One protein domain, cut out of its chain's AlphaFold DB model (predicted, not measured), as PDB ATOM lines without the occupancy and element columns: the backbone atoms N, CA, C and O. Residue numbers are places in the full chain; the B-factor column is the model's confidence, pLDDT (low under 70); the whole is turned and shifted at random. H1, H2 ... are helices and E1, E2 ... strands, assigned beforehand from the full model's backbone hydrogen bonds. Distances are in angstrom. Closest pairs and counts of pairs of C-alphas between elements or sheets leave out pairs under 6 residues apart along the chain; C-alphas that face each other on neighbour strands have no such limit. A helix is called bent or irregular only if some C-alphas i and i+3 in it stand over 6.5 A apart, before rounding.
ATOM      1  N   TYR A 130       3.741  31.186 -28.590       95.81
ATOM      2  CA  TYR A 130       4.416  31.327 -29.869       95.81
ATOM      3  C   TYR A 130       5.061  29.988 -30.227       95.81
ATOM      4  O   TYR A 130       5.427  29.241 -29.317       95.81
ATOM      5  N   LEU A 131       5.139  29.685 -31.517       96.38
ATOM      6  CA  LEU A 131       5.821  28.521 -32.062       96.38
ATOM      7  C   LEU A 131       7.030  29.018 -32.850       96.38
ATOM      8  O   LEU A 131       6.864  29.756 -33.818       96.38
ATOM      9  N   ASP A 132       8.228  28.590 -32.461       94.88
ATOM     10  CA  ASP A 132       9.419  28.815 -33.285       94.88
ATOM     11  C   ASP A 132       9.286  28.040 -34.608       94.88
ATOM     12  O   ASP A 132       9.555  28.559 -35.688       94.88
ATOM     13  N   VAL A 133       8.776  26.805 -34.529       96.50
ATOM     14  CA  VAL A 133       8.514  25.949 -35.688       96.50
ATOM     15  C   VAL A 133       7.172  25.237 -35.524       96.50
ATOM     16  O   VAL A 133       6.889  24.647 -34.481       96.50
ATOM     17  N   LEU A 134       6.363  25.245 -36.583       98.19
ATOM     18  CA  LEU A 134       5.222  24.355 -36.777       98.19
ATOM     19  C   LEU A 134       5.534  23.429 -37.956       98.19
ATOM     20  O   LEU A 134       5.464  23.855 -39.106       98.19
ATOM     21  N   LYS A 135       5.881  22.169 -37.676       97.94
ATOM     22  CA  LYS A 135       6.000  21.122 -38.701       97.94
ATOM     23  C   LYS A 135       4.690  20.343 -38.781       97.94
ATOM     24  O   LYS A 135       4.134  19.965 -37.750       97.94
ATOM     25  N   ILE A 136       4.223  20.116 -39.997       97.50
ATOM     26  CA  ILE A 136       3.042  19.326 -40.319       97.50
ATOM     27  C   ILE A 136       3.492  18.200 -41.248       97.50
ATOM     28  O   ILE A 136       4.329  18.392 -42.134       97.50
ATOM     29  N   ASP A 137       3.008  17.011 -40.944       94.19
ATOM     30  CA  ASP A 137       3.193  15.814 -41.742       94.19
ATOM     31  C   ASP A 137       2.044  14.883 -41.359       94.19
ATOM     32  O   ASP A 137       2.043  14.279 -40.284       94.19
ATOM     33  N   THR A 138       0.947  14.961 -42.111       91.88
ATOM     34  CA  THR A 138      -0.310  14.293 -41.742       91.88
ATOM     35  C   THR A 138      -0.887  13.478 -42.890       91.88
ATOM     36  O   THR A 138      -2.108  13.330 -43.001       91.88
ATOM     37  N   GLU A 139      -0.011  12.949 -43.748       87.94
ATOM     38  CA  GLU A 139      -0.341  11.947 -44.772       87.94
ATOM     39  C   GLU A 139      -1.515  12.373 -45.680       87.94
ATOM     40  O   GLU A 139      -2.429  11.601 -46.025       87.94
ATOM     41  N   GLY A 140      -1.516  13.664 -46.037       87.75
ATOM     42  CA  GLY A 140      -2.502  14.315 -46.900       87.75
ATOM     43  C   GLY A 140      -3.550  15.171 -46.180       87.75
ATOM     44  O   GLY A 140      -4.398  15.782 -46.845       87.75
ATOM     45  N   PHE A 141      -3.517  15.251 -44.849       93.19
ATOM     46  CA  PHE A 141      -4.386  16.136 -44.058       93.19
ATOM     47  C   PHE A 141      -3.767  17.507 -43.746       93.19
ATOM     48  O   PHE A 141      -4.401  18.323 -43.071       93.19
ATOM     49  N   ASP A 142      -2.596  17.810 -44.308       95.44
ATOM     50  CA  ASP A 142      -1.830  19.029 -44.050       95.44
ATOM     51  C   ASP A 142      -2.654  20.308 -44.298       95.44
ATOM     52  O   ASP A 142      -2.706  21.161 -43.404       95.44
ATOM     53  N   PRO A 143      -3.426  20.433 -45.404       95.81
ATOM     54  CA  PRO A 143      -4.357  21.548 -45.599       95.81
ATOM     55  C   PRO A 143      -5.380  21.731 -44.466       95.81
ATOM     56  O   PRO A 143      -5.701  22.861 -44.089       95.81
ATOM     57  N   ALA A 144      -5.892  20.639 -43.889       96.56
ATOM     58  CA  ALA A 144      -6.838  20.714 -42.778       96.56
ATOM     59  C   ALA A 144      -6.149  21.188 -41.488       96.56
ATOM     60  O   ALA A 144      -6.712  21.999 -40.754       96.56
ATOM     61  N   VAL A 145      -4.917  20.747 -41.224       97.88
ATOM     62  CA  VAL A 145      -4.127  21.248 -40.088       97.88
ATOM     63  C   VAL A 145      -3.848  22.746 -40.237       97.88
ATOM     64  O   VAL A 145      -4.053  23.497 -39.281       97.88
ATOM     65  N   LEU A 146      -3.470  23.203 -41.439       97.69
ATOM     66  CA  LEU A 146      -3.268  24.626 -41.747       97.69
ATOM     67  C   LEU A 146      -4.532  25.460 -41.492       97.69
ATOM     68  O   LEU A 146      -4.461  26.545 -40.905       97.69
ATOM     69  N   ALA A 147      -5.704  24.946 -41.873       97.56
ATOM     70  CA  ALA A 147      -6.983  25.587 -41.573       97.56
ATOM     71  C   ALA A 147      -7.284  25.608 -40.059       97.56
ATOM     72  O   ALA A 147      -7.789  26.600 -39.535       97.56
ATOM     73  N   GLY A 148      -6.921  24.552 -39.324       98.31
ATOM     74  CA  GLY A 148      -7.023  24.486 -37.859       98.31
ATOM     75  C   GLY A 148      -6.039  25.377 -37.095       98.31
ATOM     76  O   GLY A 148      -6.194  25.573 -35.884       98.31
ATOM     77  N   ALA A 149      -5.041  25.922 -37.788       98.56
ATOM     78  CA  ALA A 149      -4.055  26.863 -37.270       98.56
ATOM     79  C   ALA A 149      -4.378  28.327 -37.619       98.56
ATOM     80  O   ALA A 149      -3.526  29.197 -37.442       98.56
ATOM     81  N   TYR A 150      -5.586  28.624 -38.116       98.56
ATOM     82  CA  TYR A 150      -5.949  29.940 -38.651       98.56
ATOM     83  C   TYR A 150      -5.593  31.118 -37.734       98.56
ATOM     84  O   TYR A 150      -4.944  32.065 -38.178       98.56
ATOM     85  N   ASN A 151      -5.981  31.099 -36.452       98.31
ATOM     86  CA  ASN A 151      -5.700  32.224 -35.552       98.31
ATOM     87  C   ASN A 151      -4.221  32.320 -35.186       98.31
ATOM     88  O   ASN A 151      -3.737  33.415 -34.897       98.31
ATOM     89  N   THR A 152      -3.524  31.189 -35.141       98.44
ATOM     90  CA  THR A 152      -2.083  31.120 -34.904       98.44
ATOM     91  C   THR A 152      -1.329  31.751 -36.067       98.44
ATOM     92  O   THR A 152      -0.558  32.685 -35.845       98.44
ATOM     93  N   LEU A 153      -1.627  31.321 -37.294       98.44
ATOM     94  CA  LEU A 153      -1.000  31.814 -38.519       98.44
ATOM     95  C   LEU A 153      -1.364  33.281 -38.784       98.44
ATOM     96  O   LEU A 153      -0.479  34.115 -38.927       98.44
ATOM     97  N   ARG A 154      -2.651  33.656 -38.729       97.88
ATOM     98  CA  ARG A 154      -3.104  35.048 -38.937       97.88
ATOM     99  C   ARG A 154      -2.455  36.052 -37.979       97.88
ATOM    100  O   ARG A 154      -2.357  37.232 -38.299       97.88
ATOM    101  N   ARG A 155      -2.084  35.616 -36.771       97.25
ATOM    102  CA  ARG A 155      -1.428  36.460 -35.757       97.25
ATOM    103  C   ARG A 155       0.097  36.339 -35.777       97.25
ATOM    104  O   ARG A 155       0.720  36.825 -34.838       97.25
ATOM    105  N   HIS A 156       0.663  35.659 -36.776       96.88
ATOM    106  CA  HIS A 156       2.101  35.405 -36.917       96.88
ATOM    107  C   HIS A 156       2.711  34.797 -35.649       96.88
ATOM    108  O   HIS A 156       3.779  35.185 -35.192       96.88
ATOM    109  N   ARG A 157       1.990  33.852 -35.029       97.50
ATOM    110  CA  ARG A 157       2.427  33.147 -33.808       97.50
ATOM    111  C   ARG A 157       3.140  31.826 -34.106       97.50
ATOM    112  O   ARG A 157       3.343  31.047 -33.179       97.50
ATOM    113  N   ALA A 158       3.470  31.584 -35.369       97.19
ATOM    114  CA  ALA A 158       4.344  30.516 -35.831       97.19
ATOM    115  C   ALA A 158       5.374  31.135 -36.783       97.19
ATOM    116  O   ALA A 158       4.969  31.632 -37.836       97.19
ATOM    117  N   GLU A 159       6.648  31.157 -36.391       93.88
ATOM    118  CA  GLU A 159       7.711  31.827 -37.158       93.88
ATOM    119  C   GLU A 159       8.026  31.070 -38.443       93.88
ATOM    120  O   GLU A 159       7.917  31.617 -39.540       93.88
ATOM    121  N   VAL A 160       8.353  29.784 -38.290       96.69
ATOM    122  CA  VAL A 160       8.584  28.862 -39.396       96.69
ATOM    123  C   VAL A 160       7.446  27.863 -39.459       96.69
ATOM    124  O   VAL A 160       7.107  27.201 -38.477       96.69
ATOM    125  N   LEU A 161       6.878  27.723 -40.644       98.00
ATOM    126  CA  LEU A 161       5.918  26.686 -40.975       98.00
ATOM    127  C   LEU A 161       6.579  25.731 -41.965       98.00
ATOM    128  O   LEU A 161       7.130  26.171 -42.965       98.00
ATOM    129  N   SER A 162       6.504  24.430 -41.718       97.69
ATOM    130  CA  SER A 162       6.914  23.411 -42.683       97.69
ATOM    131  C   SER A 162       5.824  22.359 -42.805       97.69
ATOM    132  O   SER A 162       5.250  21.957 -41.796       97.69
ATOM    133  N   PHE A 163       5.512  21.925 -44.019       96.81
ATOM    134  CA  PHE A 163       4.497  20.901 -44.259       96.81
ATOM    135  C   PHE A 163       4.844  20.027 -45.457       96.81
ATOM    136  O   PHE A 163       5.559  20.468 -46.362       96.81
ATOM    137  N   GLU A 164       4.352  18.789 -45.451       94.12
ATOM    138  CA  GLU A 164       4.559  17.870 -46.564       94.12
ATOM    139  C   GLU A 164       3.528  18.138 -47.667       94.12
ATOM    140  O   GLU A 164       2.327  18.232 -47.418       94.12
ATOM    141  N   TYR A 165       3.994  18.257 -48.908       92.81
ATOM    142  CA  TYR A 165       3.166  18.330 -50.103       92.81
ATOM    143  C   TYR A 165       3.333  17.058 -50.928       92.81
ATOM    144  O   TYR A 165       4.447  16.658 -51.251       92.81
ATOM    145  N   HIS A 166       2.212  16.434 -51.286       90.25
ATOM    146  CA  HIS A 166       2.179  15.238 -52.121       90.25
ATOM    147  C   HIS A 166       0.760  14.979 -52.649       90.25
ATOM    148  O   HIS A 166      -0.205  15.693 -52.350       90.25
ATOM    149  N   GLY A 167       0.614  13.923 -53.450       86.44
ATOM    150  CA  GLY A 167      -0.632  13.582 -54.122       86.44
ATOM    151  C   GLY A 167      -1.829  13.342 -53.202       86.44
ATOM    152  O   GLY A 167      -2.949  13.559 -53.657       86.44
ATOM    153  N   PHE A 168      -1.652  12.963 -51.928       86.31
ATOM    154  CA  PHE A 168      -2.778  12.633 -51.036       86.31
ATOM    155  C   PHE A 168      -3.542  13.841 -50.491       86.31
ATOM    156  O   PHE A 168      -4.584  13.661 -49.864       86.31
ATOM    157  N   TRP A 169      -3.126  15.067 -50.803       85.19
ATOM    158  CA  TRP A 169      -3.836  16.292 -50.415       85.19
ATOM    159  C   TRP A 169      -5.297  16.363 -50.895       85.19
ATOM    160  O   TRP A 169      -6.108  17.090 -50.316       85.19
ATOM    161  N   PHE A 170      -5.687  15.553 -51.891       79.62
ATOM    162  CA  PHE A 170      -7.099  15.402 -52.266       79.62
ATOM    163  C   PHE A 170      -7.979  14.926 -51.094       79.62
ATOM    164  O   PHE A 170      -9.173  15.217 -51.086       79.62
ATOM    165  N   ARG A 171      -7.409  14.226 -50.098       81.06
ATOM    166  CA  ARG A 171      -8.115  13.724 -48.906       81.06
ATOM    167  C   ARG A 171      -8.692  14.843 -48.040       81.06
ATOM    168  O   ARG A 171      -9.729  14.649 -47.415       81.06
ATOM    169  N   SER A 172      -8.041  16.003 -48.023       82.25
ATOM    170  CA  SER A 172      -8.462  17.188 -47.268       82.25
ATOM    171  C   SER A 172      -8.966  18.326 -48.165       82.25
ATOM    172  O   SER A 172      -9.292  19.404 -47.671       82.25
ATOM    173  N   GLY A 173      -9.078  18.086 -49.478       79.62
ATOM    174  CA  GLY A 173      -9.588  19.056 -50.452       79.62
ATOM    175  C   GLY A 173      -8.605  20.173 -50.821       79.62
ATOM    176  O   GLY A 173      -9.024  21.172 -51.404       79.62
ATOM    177  N   GLY A 174      -7.318  20.024 -50.493       83.56
ATOM    178  CA  GLY A 174      -6.287  21.024 -50.773       83.56
ATOM    179  C   GLY A 174      -5.599  20.852 -52.131       83.56
ATOM    180  O   GLY A 174      -5.501  19.756 -52.686       83.56
ATOM    181  N   THR A 175      -5.078  21.960 -52.652       92.69
ATOM    182  CA  THR A 175      -4.068  21.996 -53.724       92.69
ATOM    183  C   THR A 175      -2.908  22.854 -53.244       92.69
ATOM    184  O   THR A 175      -3.109  23.684 -52.349       92.69
ATOM    185  N   LEU A 176      -1.721  22.693 -53.832       93.69
ATOM    186  CA  LEU A 176      -0.596  23.562 -53.500       93.69
ATOM    187  C   LEU A 176      -0.979  25.023 -53.740       93.69
ATOM    188  O   LEU A 176      -0.780  25.848 -52.851       93.69
ATOM    189  N   ARG A 177      -1.626  25.331 -54.874       94.00
ATOM    190  CA  ARG A 177      -2.102  26.693 -55.167       94.00
ATOM    191  C   ARG A 177      -2.977  27.270 -54.056       94.00
ATOM    192  O   ARG A 177      -2.702  28.367 -53.581       94.00
ATOM    193  N   LEU A 178      -4.020  26.547 -53.643       93.31
ATOM    194  CA  LEU A 178      -4.955  27.036 -52.625       93.31
ATOM    195  C   LEU A 178      -4.264  27.273 -51.277       93.31
ATOM    196  O   LEU A 178      -4.545  28.267 -50.613       93.31
ATOM    197  N   CYS A 179      -3.355  26.381 -50.876       94.81
ATOM    198  CA  CYS A 179      -2.609  26.543 -49.632       94.81
ATOM    199  C   CYS A 179      -1.620  27.708 -49.698       94.81
ATOM    200  O   CYS A 179      -1.510  28.450 -48.726       94.81
ATOM    201  N   LEU A 180      -0.937  27.900 -50.831       94.88
ATOM    202  CA  LEU A 180      -0.049  29.043 -51.029       94.88
ATOM    203  C   LEU A 180      -0.819  30.365 -51.014       94.88
ATOM    204  O   LEU A 180      -0.380  31.281 -50.333       94.88
ATOM    205  N   ASP A 181      -1.974  30.447 -51.684       94.25
ATOM    206  CA  ASP A 181      -2.831  31.643 -51.659       94.25
ATOM    207  C   ASP A 181      -3.293  31.964 -50.238       94.25
ATOM    208  O   ASP A 181      -3.148  33.090 -49.768       94.25
ATOM    209  N   TYR A 182      -3.769  30.951 -49.514       95.94
ATOM    210  CA  TYR A 182      -4.162  31.091 -48.116       95.94
ATOM    211  C   TYR A 182      -3.010  31.598 -47.233       95.94
ATOM    212  O   TYR A 182      -3.186  32.533 -46.454       95.94
ATOM    213  N   LEU A 183      -1.815  31.015 -47.350       97.25
ATOM    214  CA  LEU A 183      -0.650  31.423 -46.560       97.25
ATOM    215  C   LEU A 183      -0.141  32.814 -46.961       97.25
ATOM    216  O   LEU A 183       0.239  33.603 -46.094       97.25
ATOM    217  N   GLU A 184      -0.186  33.147 -48.249       94.62
ATOM    218  CA  GLU A 184       0.177  34.462 -48.767       94.62
ATOM    219  C   GLU A 184      -0.757  35.557 -48.226       94.62
ATOM    220  O   GLU A 184      -0.268  36.589 -47.747       94.62
ATOM    221  N   GLU A 185      -2.071  35.310 -48.214       95.44
ATOM    222  CA  GLU A 185      -3.081  36.187 -47.604       95.44
ATOM    223  C   GLU A 185      -2.855  36.380 -46.099       95.44
ATOM    224  O   GLU A 185      -3.075  37.470 -45.563       95.44
ATOM    225  N   LEU A 186      -2.375  35.341 -45.408       95.94
ATOM    226  CA  LEU A 186      -2.017  35.411 -43.993       95.94
ATOM    227  C   LEU A 186      -0.652  36.060 -43.733       95.94
ATOM    228  O   LEU A 186      -0.288  36.243 -42.573       95.94
ATOM    229  N   GLY A 187       0.084  36.462 -44.768       93.94
ATOM    230  CA  GLY A 187       1.355  37.167 -44.620       93.94
ATOM    231  C   GLY A 187       2.570  36.256 -44.484       93.94
ATOM    232  O   GLY A 187       3.557  36.672 -43.890       93.94
ATOM    233  N   TYR A 188       2.515  35.041 -45.024       96.12
ATOM    234  CA  TYR A 188       3.671  34.154 -45.130       96.12
ATOM    235  C   TYR A 188       4.285  34.202 -46.531       96.12
ATOM    236  O   TYR A 188       3.615  34.503 -47.524       96.12
ATOM    237  N   THR A 189       5.573  33.888 -46.592       93.38
ATOM    238  CA  THR A 189       6.318  33.644 -47.826       93.38
ATOM    239  C   THR A 189       6.815  32.207 -47.805       93.38
ATOM    240  O   THR A 189       7.471  31.804 -46.849       93.38
ATOM    241  N   CYS A 190       6.488  31.445 -48.843       94.62
ATOM    242  CA  CYS A 190       6.708  30.008 -48.934       94.62
ATOM    243  C   CYS A 190       7.707  29.634 -50.030       94.62
ATOM    244  O   CYS A 190       7.841  30.331 -51.039       94.62
ATOM    245  N   TYR A 191       8.356  28.490 -49.836       92.69
ATOM    246  CA  TYR A 191       9.419  27.941 -50.663       92.69
ATOM    247  C   TYR A 191       9.264  26.419 -50.743       92.69
ATOM    248  O   TYR A 191       8.896  25.786 -49.755       92.69
ATOM    249  N   PHE A 192       9.601  25.813 -51.881       91.25
ATOM    250  CA  PHE A 192       9.953  24.397 -51.893       91.25
ATOM    251  C   PHE A 192      11.236  24.204 -51.086       91.25
ATOM    252  O   PHE A 192      12.243  24.867 -51.352       91.25
ATOM    253  N   ASP A 193      11.190  23.270 -50.144       88.94
ATOM    254  CA  ASP A 193      12.336  22.746 -49.414       88.94
ATOM    255  C   ASP A 193      12.930  21.570 -50.201       88.94
ATOM    256  O   ASP A 193      12.617  20.396 -49.997       88.94
ATOM    257  N   ALA A 194      13.718  21.926 -51.210       73.94
ATOM    258  CA  ALA A 194      14.499  21.010 -52.028       73.94
ATOM    259  C   ALA A 194      15.992  21.193 -51.672       73.94
ATOM    260  O   ALA A 194      16.322  21.985 -50.788       73.94
ATOM    261  N   PRO A 195      16.957  20.559 -52.372       68.62
ATOM    262  CA  PRO A 195      18.384  20.827 -52.140       68.62
ATOM    263  C   PRO A 195      18.775  22.321 -52.210       68.62
ATOM    264  O   PRO A 195      19.871  22.690 -51.776       68.62
ATOM    265  N   LEU A 196      17.897  23.159 -52.782       70.62
ATOM    266  CA  LEU A 196      17.861  24.612 -52.651       70.62
ATOM    267  C   LEU A 196      16.433  25.088 -52.368       70.62
ATOM    268  O   LEU A 196      15.486  24.526 -52.918       70.62
ATOM    269  N   LEU A 197      16.302  26.169 -51.590       82.94
ATOM    270  CA  LEU A 197      15.017  26.834 -51.393       82.94
ATOM    271  C   LEU A 197      14.571  27.503 -52.692       82.94
ATOM    272  O   LEU A 197      15.253  28.394 -53.203       82.94
ATOM    273  N   PHE A 198      13.413  27.095 -53.206       84.31
ATOM    274  CA  PHE A 198      12.805  27.675 -54.401       84.31
ATOM    275  C   PHE A 198      11.519  28.405 -54.022       84.31
ATOM    276  O   PHE A 198      10.552  27.778 -53.603       84.31
ATOM    277  N   LYS A 199      11.503  29.730 -54.157       86.88
ATOM    278  CA  LYS A 199      10.379  30.562 -53.718       86.88
ATOM    279  C   LYS A 199       9.101  30.322 -54.532       86.88
ATOM    280  O   LYS A 199       9.141  30.228 -55.756       86.88
ATOM    281  N   LEU A 200       7.974  30.243 -53.828       89.62
ATOM    282  CA  LEU A 200       6.646  29.916 -54.359       89.62
ATOM    283  C   LEU A 200       5.646  31.072 -54.277       89.62
ATOM    284  O   LEU A 200       4.759  31.180 -55.120       89.62
ATOM    285  N   THR A 201       5.763  31.916 -53.255       88.12
ATOM    286  CA  THR A 201       4.866  33.061 -53.030       88.12
ATOM    287  C   THR A 201       5.134  34.192 -54.025       88.12
ATOM    288  O   THR A 201       6.290  34.470 -54.346       88.12
ATOM    289  N   GLY A 202       4.077  34.882 -54.467       82.75
ATOM    290  CA  GLY A 202       4.157  36.076 -55.317       82.75
ATOM    291  C   GLY A 202       3.833  35.843 -56.799       82.75
ATOM    292  O   GLY A 202       3.079  36.625 -57.377       82.75
ATOM    293  N   CYS A 203       4.332  34.767 -57.423       80.88
ATOM    294  CA  CYS A 203       3.929  34.378 -58.785       80.88
ATOM    295  C   CYS A 203       3.703  32.877 -58.869       80.88
ATOM    296  O   CYS A 203       4.634  32.080 -58.763       80.88
ATOM    297  N   TRP A 204       2.461  32.499 -59.138       85.62
ATOM    298  CA  TRP A 204       2.115  31.107 -59.341       85.62
ATOM    299  C   TRP A 204       2.353  30.645 -60.772       85.62
ATOM    300  O   TRP A 204       1.963  31.308 -61.733       85.62
ATOM    301  N   ASP A 205       2.913  29.446 -60.884       86.56
ATOM    302  CA  ASP A 205       2.998  28.686 -62.120       86.56
ATOM    303  C   ASP A 205       2.268  27.350 -61.928       86.56
ATOM    304  O   ASP A 205       2.666  26.569 -61.060       86.56
ATOM    305  N   PRO A 206       1.233  27.039 -62.729       88.44
ATOM    306  CA  PRO A 206       0.516  25.768 -62.643       88.44
ATOM    307  C   PRO A 206       1.405  24.520 -62.734       88.44
ATOM    308  O   PRO A 206       1.004  23.462 -62.257       88.44
ATOM    309  N   ARG A 207       2.608  24.622 -63.318       88.12
ATOM    310  CA  ARG A 207       3.586  23.522 -63.387       88.12
ATOM    311  C   ARG A 207       4.151  23.125 -62.020       88.12
ATOM    312  O   ARG A 207       4.686  22.030 -61.907       88.12
ATOM    313  N   LEU A 208       4.034  23.983 -61.003       88.62
ATOM    314  CA  LEU A 208       4.479  23.703 -59.633       88.62
ATOM    315  C   LEU A 208       3.527  22.771 -58.876       88.62
ATOM    316  O   LEU A 208       3.901  22.229 -57.840       88.62
ATOM    317  N   GLU A 209       2.314  22.545 -59.386       91.94
ATOM    318  CA  GLU A 209       1.357  21.578 -58.838       91.94
ATOM    319  C   GLU A 209       1.764  20.137 -59.209       91.94
ATOM    320  O   GLU A 209       1.038  19.415 -59.893       91.94
ATOM    321  N   ILE A 210       2.967  19.735 -58.790       90.38
ATOM    322  CA  ILE A 210       3.614  18.477 -59.184       90.38
ATOM    323  C   ILE A 210       2.985  17.243 -58.529       90.38
ATOM    324  O   ILE A 210       3.034  16.160 -59.103       90.38
ATOM    325  N   ARG A 211       2.356  17.402 -57.354       89.69
ATOM    326  CA  ARG A 211       1.734  16.323 -56.561       89.69
ATOM    327  C   ARG A 211       2.680  15.167 -56.204       89.69
ATOM    328  O   ARG A 211       2.226  14.054 -55.950       89.69
ATOM    329  N   GLU A 212       3.977  15.440 -56.146       89.00
ATOM    330  CA  GLU A 212       5.012  14.507 -55.699       89.00
ATOM    331  C   GLU A 212       5.441  14.838 -54.271       89.00
ATOM    332  O   GLU A 212       5.355  15.999 -53.865       89.00
ATOM    333  N   TRP A 213       5.912  13.827 -53.533       88.94
ATOM    334  CA  TRP A 213       6.463  13.999 -52.190       88.94
ATOM    335  C   TRP A 213       7.553  15.060 -52.173       88.94
ATOM    336  O   TRP A 213       8.589  14.947 -52.828       88.94
ATOM    337  N   SER A 214       7.281  16.116 -51.423       91.88
ATOM    338  CA  SER A 214       8.128  17.285 -51.294       91.88
ATOM    339  C   SER A 214       7.772  18.020 -50.009       91.88
ATOM    340  O   SER A 214       6.705  17.822 -49.434       91.88
ATOM    341  N   ASN A 215       8.667  18.882 -49.547       93.81
ATOM    342  CA  ASN A 215       8.401  19.722 -48.392       93.81
ATOM    343  C   ASN A 215       8.244  21.169 -48.843       93.81
ATOM    344  O   ASN A 215       8.940  21.640 -49.745       93.81
ATOM    345  N   ILE A 216       7.321  21.871 -48.198       95.75
ATOM    346  CA  ILE A 216       7.211  23.321 -48.275       95.75
ATOM    347  C   ILE A 216       7.690  23.883 -46.946       95.75
ATOM    348  O   ILE A 216       7.367  23.351 -45.882       95.75
ATOM    349  N   VAL A 217       8.434  24.979 -47.008       96.94
ATOM    350  CA  VAL A 217       8.781  25.790 -45.846       96.94
ATOM    351  C   VAL A 217       8.305  27.215 -46.075       96.94
ATOM    352  O   VAL A 217       8.396  27.734 -47.183       96.94
ATOM    353  N   CYS A 218       7.775  27.852 -45.042       97.31
ATOM    354  CA  CYS A 218       7.328  29.231 -45.076       97.31
ATOM    355  C   CYS A 218       7.819  29.989 -43.845       97.31
ATOM    356  O   CYS A 218       7.940  29.416 -42.761       97.31
ATOM    357  N   ALA A 219       8.024  31.291 -44.010       95.69
ATOM    358  CA  ALA A 219       8.355  32.222 -42.938       95.69
ATOM    359  C   ALA A 219       7.403  33.424 -42.949       95.69
ATOM    360  O   ALA A 219       6.771  33.718 -43.972       95.69
ATOM    361  N   VAL A 220       7.294  34.113 -41.814       91.06
ATOM    362  CA  VAL A 220       6.518  35.355 -41.699       91.06
ATOM    363  C   VAL A 220       7.141  36.429 -42.595       91.06
ATOM    364  O   VAL A 220       8.331  36.721 -42.510       91.06
ATOM    365  N   ARG A 221       6.334  37.051 -43.455       88.69
ATOM    366  CA  ARG A 221       6.805  38.089 -44.376       88.69
ATOM    367  C   ARG A 221       7.334  39.302 -43.611       88.69
ATOM    368  O   ARG A 221       6.663  39.840 -42.734       88.69
ATOM    369  N   GLY A 222       8.516  39.762 -43.996       81.62
ATOM    370  CA  GLY A 222       9.273  40.831 -43.362       81.62
ATOM    371  C   GLY A 222      10.106  40.387 -42.159       81.62
ATOM    372  O   GLY A 222      10.745  41.248 -41.555       81.62
ATOM    373  N   SER A 223      10.105  39.101 -41.787       81.94
ATOM    374  CA  SER A 223      10.926  38.609 -40.677       81.94
ATOM    375  C   SER A 223      12.387  38.384 -41.082       81.94
ATOM    376  O   SER A 223      12.729  38.289 -42.263       81.94
ATOM    377  N   GLU A 224      13.267  38.293 -40.084       82.44
ATOM    378  CA  GLU A 224      14.681  37.955 -40.291       82.44
ATOM    379  C   GLU A 224      14.829  36.570 -40.937       82.44
ATOM    380  O   GLU A 224      15.622  36.398 -41.862       82.44
ATOM    381  N   VAL A 225      13.978  35.617 -40.547       86.50
ATOM    382  CA  VAL A 225      13.961  34.268 -41.120       86.50
ATOM    383  C   VAL A 225      13.561  34.287 -42.596       86.50
ATOM    384  O   VAL A 225      14.164  33.582 -43.404       86.50
ATOM    385  N   GLU A 226      12.593  35.118 -42.998       87.25
ATOM    386  CA  GLU A 226      12.280  35.283 -44.422       87.25
ATOM    387  C   GLU A 226      13.478  35.853 -45.194       87.25
ATOM    388  O   GLU A 226      13.784  35.394 -46.297       87.25
ATOM    389  N   ALA A 227      14.180  36.838 -44.627       79.12
ATOM    390  CA  ALA A 227      15.370  37.410 -45.249       79.12
ATOM    391  C   ALA A 227      16.485  36.362 -45.423       79.12
ATOM    392  O   ALA A 227      17.115  36.310 -46.480       79.12
ATOM    393  N   GLU A 228      16.691  35.490 -44.434       79.81
ATOM    394  CA  GLU A 228      17.617  34.358 -44.530       79.81
ATOM    395  C   GLU A 228      17.193  33.334 -45.588       79.81
ATOM    396  O   GLU A 228      18.018  32.898 -46.392       79.81
ATOM    397  N   MET A 229      15.913  32.957 -45.634       84.62
ATOM    398  CA  MET A 229      15.412  32.016 -46.639       84.62
ATOM    399  C   MET A 229      15.578  32.576 -48.055       84.62
ATOM    400  O   MET A 229      16.086  31.877 -48.934       84.62
ATOM    401  N   ASN A 230      15.263  33.860 -48.257       79.31
ATOM    402  CA  ASN A 230      15.543  34.559 -49.511       79.31
ATOM    403  C   ASN A 230      17.049  34.533 -49.833       79.31
ATOM    404  O   ASN A 230      17.432  34.236 -50.963       79.31
ATOM    405  N   ALA A 231      17.925  34.770 -48.851       73.06
ATOM    406  CA  ALA A 231      19.374  34.711 -49.041       73.06
ATOM    407  C   ALA A 231      19.870  33.335 -49.503       73.06
ATOM    408  O   ALA A 231      20.736  33.239 -50.376       73.06
ATOM    409  N   LEU A 232      19.333  32.262 -48.918       74.06
ATOM    410  CA  LEU A 232      19.685  30.887 -49.264       74.06
ATOM    411  C   LEU A 232      19.268  30.531 -50.695       74.06
ATOM    412  O   LEU A 232      19.988  29.789 -51.368       74.06
ATOM    413  N   THR A 233      18.176  31.117 -51.190       70.69
ATOM    414  CA  THR A 233      17.795  31.055 -52.606       70.69
ATOM    415  C   THR A 233      18.854  31.731 -53.504       70.69
ATOM    416  O   THR A 233      19.201  31.204 -54.560       70.69
ATOM    417  N   VAL A 234      19.470  32.836 -53.056       61.25
ATOM    418  CA  VAL A 234      20.462  33.629 -53.824       61.25
ATOM    419  C   VAL A 234      21.883  33.044 -53.814       61.25
ATOM    420  O   VAL A 234      22.546  32.979 -54.854       61.25
ATOM    421  N   LEU A 235      22.391  32.617 -52.651       56.97
ATOM    422  CA  LEU A 235      23.821  32.347 -52.403       56.97
ATOM    423  C   LEU A 235      24.442  31.223 -53.255       56.97
ATOM    424  O   LEU A 235      25.667  31.130 -53.359       56.97
ATOM    425  N   ARG A 236      23.646  30.378 -53.918       51.44
ATOM    426  CA  ARG A 236      24.170  29.353 -54.839       51.44
ATOM    427  C   ARG A 236      24.268  29.787 -56.301       51.44
ATOM    428  O   ARG A 236      24.969  29.112 -57.054       51.44
ATOM    429  N   GLN A 237      23.691  30.923 -56.697       48.94
ATOM    430  CA  GLN A 237      23.886  31.467 -58.048       48.94
ATOM    431  C   GLN A 237      25.355  31.812 -58.317       48.94
ATOM    432  O   GLN A 237      25.883  31.521 -59.387       48.94
ATOM    433  N   GLN A 238      26.039  32.361 -57.309       49.44
ATOM    434  CA  GLN A 238      27.456  32.712 -57.400       49.44
ATOM    435  C   GLN A 238      28.359  31.475 -57.503       49.44
ATOM    436  O   GLN A 238      29.382  31.526 -58.176       49.44
ATOM    437  N   ARG A 239      27.966  30.343 -56.898       47.50
ATOM    438  CA  ARG A 239      28.709  29.076 -57.017       47.50
ATOM    439  C   ARG A 239      28.519  28.416 -58.385       47.50
ATOM    440  O   ARG A 239      29.502  27.996 -58.978       47.50
ATOM    441  N   ALA A 240      27.295  28.387 -58.918       45.16
ATOM    442  CA  ALA A 240      27.019  27.817 -60.242       45.16
ATOM    443  C   ALA A 240      27.589  28.661 -61.402       45.16
ATOM    444  O   ALA A 240      27.878  28.130 -62.470       45.16
ATOM    445  N   ALA A 241      27.771  29.971 -61.204       47.94
ATOM    446  CA  ALA A 241      28.394  30.862 -62.184       47.94
ATOM    447  C   ALA A 241      29.940  30.848 -62.153       47.94
ATOM    448  O   ALA A 241      30.563  31.509 -62.983       47.94
ATOM    449  N   HIS A 242      30.569  30.152 -61.199       48.25
ATOM    450  CA  HIS A 242      32.031  30.116 -61.032       48.25
ATOM    451  C   HIS A 242      32.685  28.766 -61.347       48.25
ATOM    452  O   HIS A 242      33.913  28.709 -61.357       48.25
ATOM    453  N   ASP A 243      31.920  27.722 -61.677       47.25
ATOM    454  CA  ASP A 243      32.480  26.447 -62.141       47.25
ATOM    455  C   ASP A 243      31.961  26.076 -63.545       47.25
ATOM    456  O   ASP A 243      30.847  25.570 -63.694       47.25
ATOM    457  N   PRO A 244      32.730  26.362 -64.611       47.84
ATOM    458  CA  PRO A 244      32.358  26.000 -65.973       47.84
ATOM    459  C   PRO A 244      32.627  24.524 -66.327       47.84
ATOM    460  O   PRO A 244      32.379  24.155 -67.475       47.84
ATOM    461  N   HIS A 245      33.117  23.685 -65.400       47.94
ATOM    462  CA  HIS A 245      33.561  22.314 -65.699       47.94
ATOM    463  C   HIS A 245      32.631  21.175 -65.238       47.94
ATOM    464  O   HIS A 245      32.911  20.025 -65.567       47.94
ATOM    465  N   GLU A 246      31.501  21.455 -64.584       42.59
ATOM    466  CA  GLU A 246      30.482  20.440 -64.250       42.59
ATOM    467  C   GLU A 246      29.256  20.487 -65.191       42.59
ATOM    468  O   GLU A 246      28.123  20.701 -64.754       42.59
ATOM    469  N   ARG A 247      29.463  20.289 -66.501       40.06
ATOM    470  CA  ARG A 247      28.383  19.936 -67.447       40.06
ATOM    471  C   ARG A 247      28.662  18.608 -68.127       40.06
ATOM    472  O   ARG A 247      29.810  18.427 -68.587       40.06
TER     473      ARG A 247
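What this domain is: This is residues 130 to 247 of the 247 residues of an uncharacterized protein of Chlamydomonas incerta (UniProt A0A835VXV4). A strongly twisted five-stranded sheet forms the middle of three layers, with helices on both faces: H1 and H4 cover one face, H5 the other. A thin tail, residues 237 to 247 with H6, sticks out and stands free. The printed part has 118 residues, with order E1 H1 H2 E2 H3 H4 E3 E4 E5 H5 H6; the sheet runs E1 E2 E5 E3 E4, mixed, and the class is mixed, helices and strands. It is compact, with a radius of gyration of the C-alphas of 15.0 A, but elongated, spanning 48 by 31 by 22 A.

Where its parts are: E1, residues 131 to 136, begins at C-alpha 131 (5.821, 28.521, -32.062). H1 is 142 to 148, H2 150 to 154, and E2, 158 to 165, is 18.8 A long. H3, 167 to 172, is irregular, but only just: C-alphas 167 and 170 are 7.0 A apart. H4, 176 to 185, is 14.2 A long. E3 is 188 to 193, 15.0 A; E4 is 197 to 199; E5, 214 to 220, is 20.5 A. H5, 224 to 234, is 15.3 A, and H6, 237 to 240, ends at C-alpha 240 (27.019, 27.817, -60.242).

How they stand to each other: E1 and E2 are parallel, with N 134 and O 160 2.8 A apart, within hydrogen-bond range. Antiparallel pairs are E2 and E5 (N 218 and O 161, 2.7 A), E5 and E3 (N 191 and O 217, 2.8 A), and the hairpin E3 and E4 (N 192 and O 198, 2.8 A). E1, H1 H2, E2 is a strand-helix-strand unit, two parallel neighbour strands with helices between; E2, H3 H4, E3 is a split one, with E5 between its strands. Both crossovers are right-handed. H4 is over E5 and E3 at a height over the sheet of 9.1 A; the closest C-alphas of H4 and E3 are those of Leu 180 and Cys 190, 7.1 A. H1, on the same face, has a height of 9.6 A. H5, on the opposite face, has a height of 8.5 A; its C-alpha 226 is 5.2 A from that of Ala 219 in E5. H2 only grazes the sheet. H3 is not on it but touches H1, C-alphas 144 and 172 being closest at 5.9 A. In H1, H2, H4 and H5 every O i to N i+4 pair is within hydrogen-bond range; H3 has 0 of 2, but 2 of 3 O i to N i+3 pairs.

The domain as a whole: The C-alphas of Asn 151 and His 245, the two farthest apart, are 50.5 A apart. The printed part has no cut. The link E4 to E5, 14 residues, is long; the others are tight. Confidence is under 70 at residue 195 and residues 234 to 247.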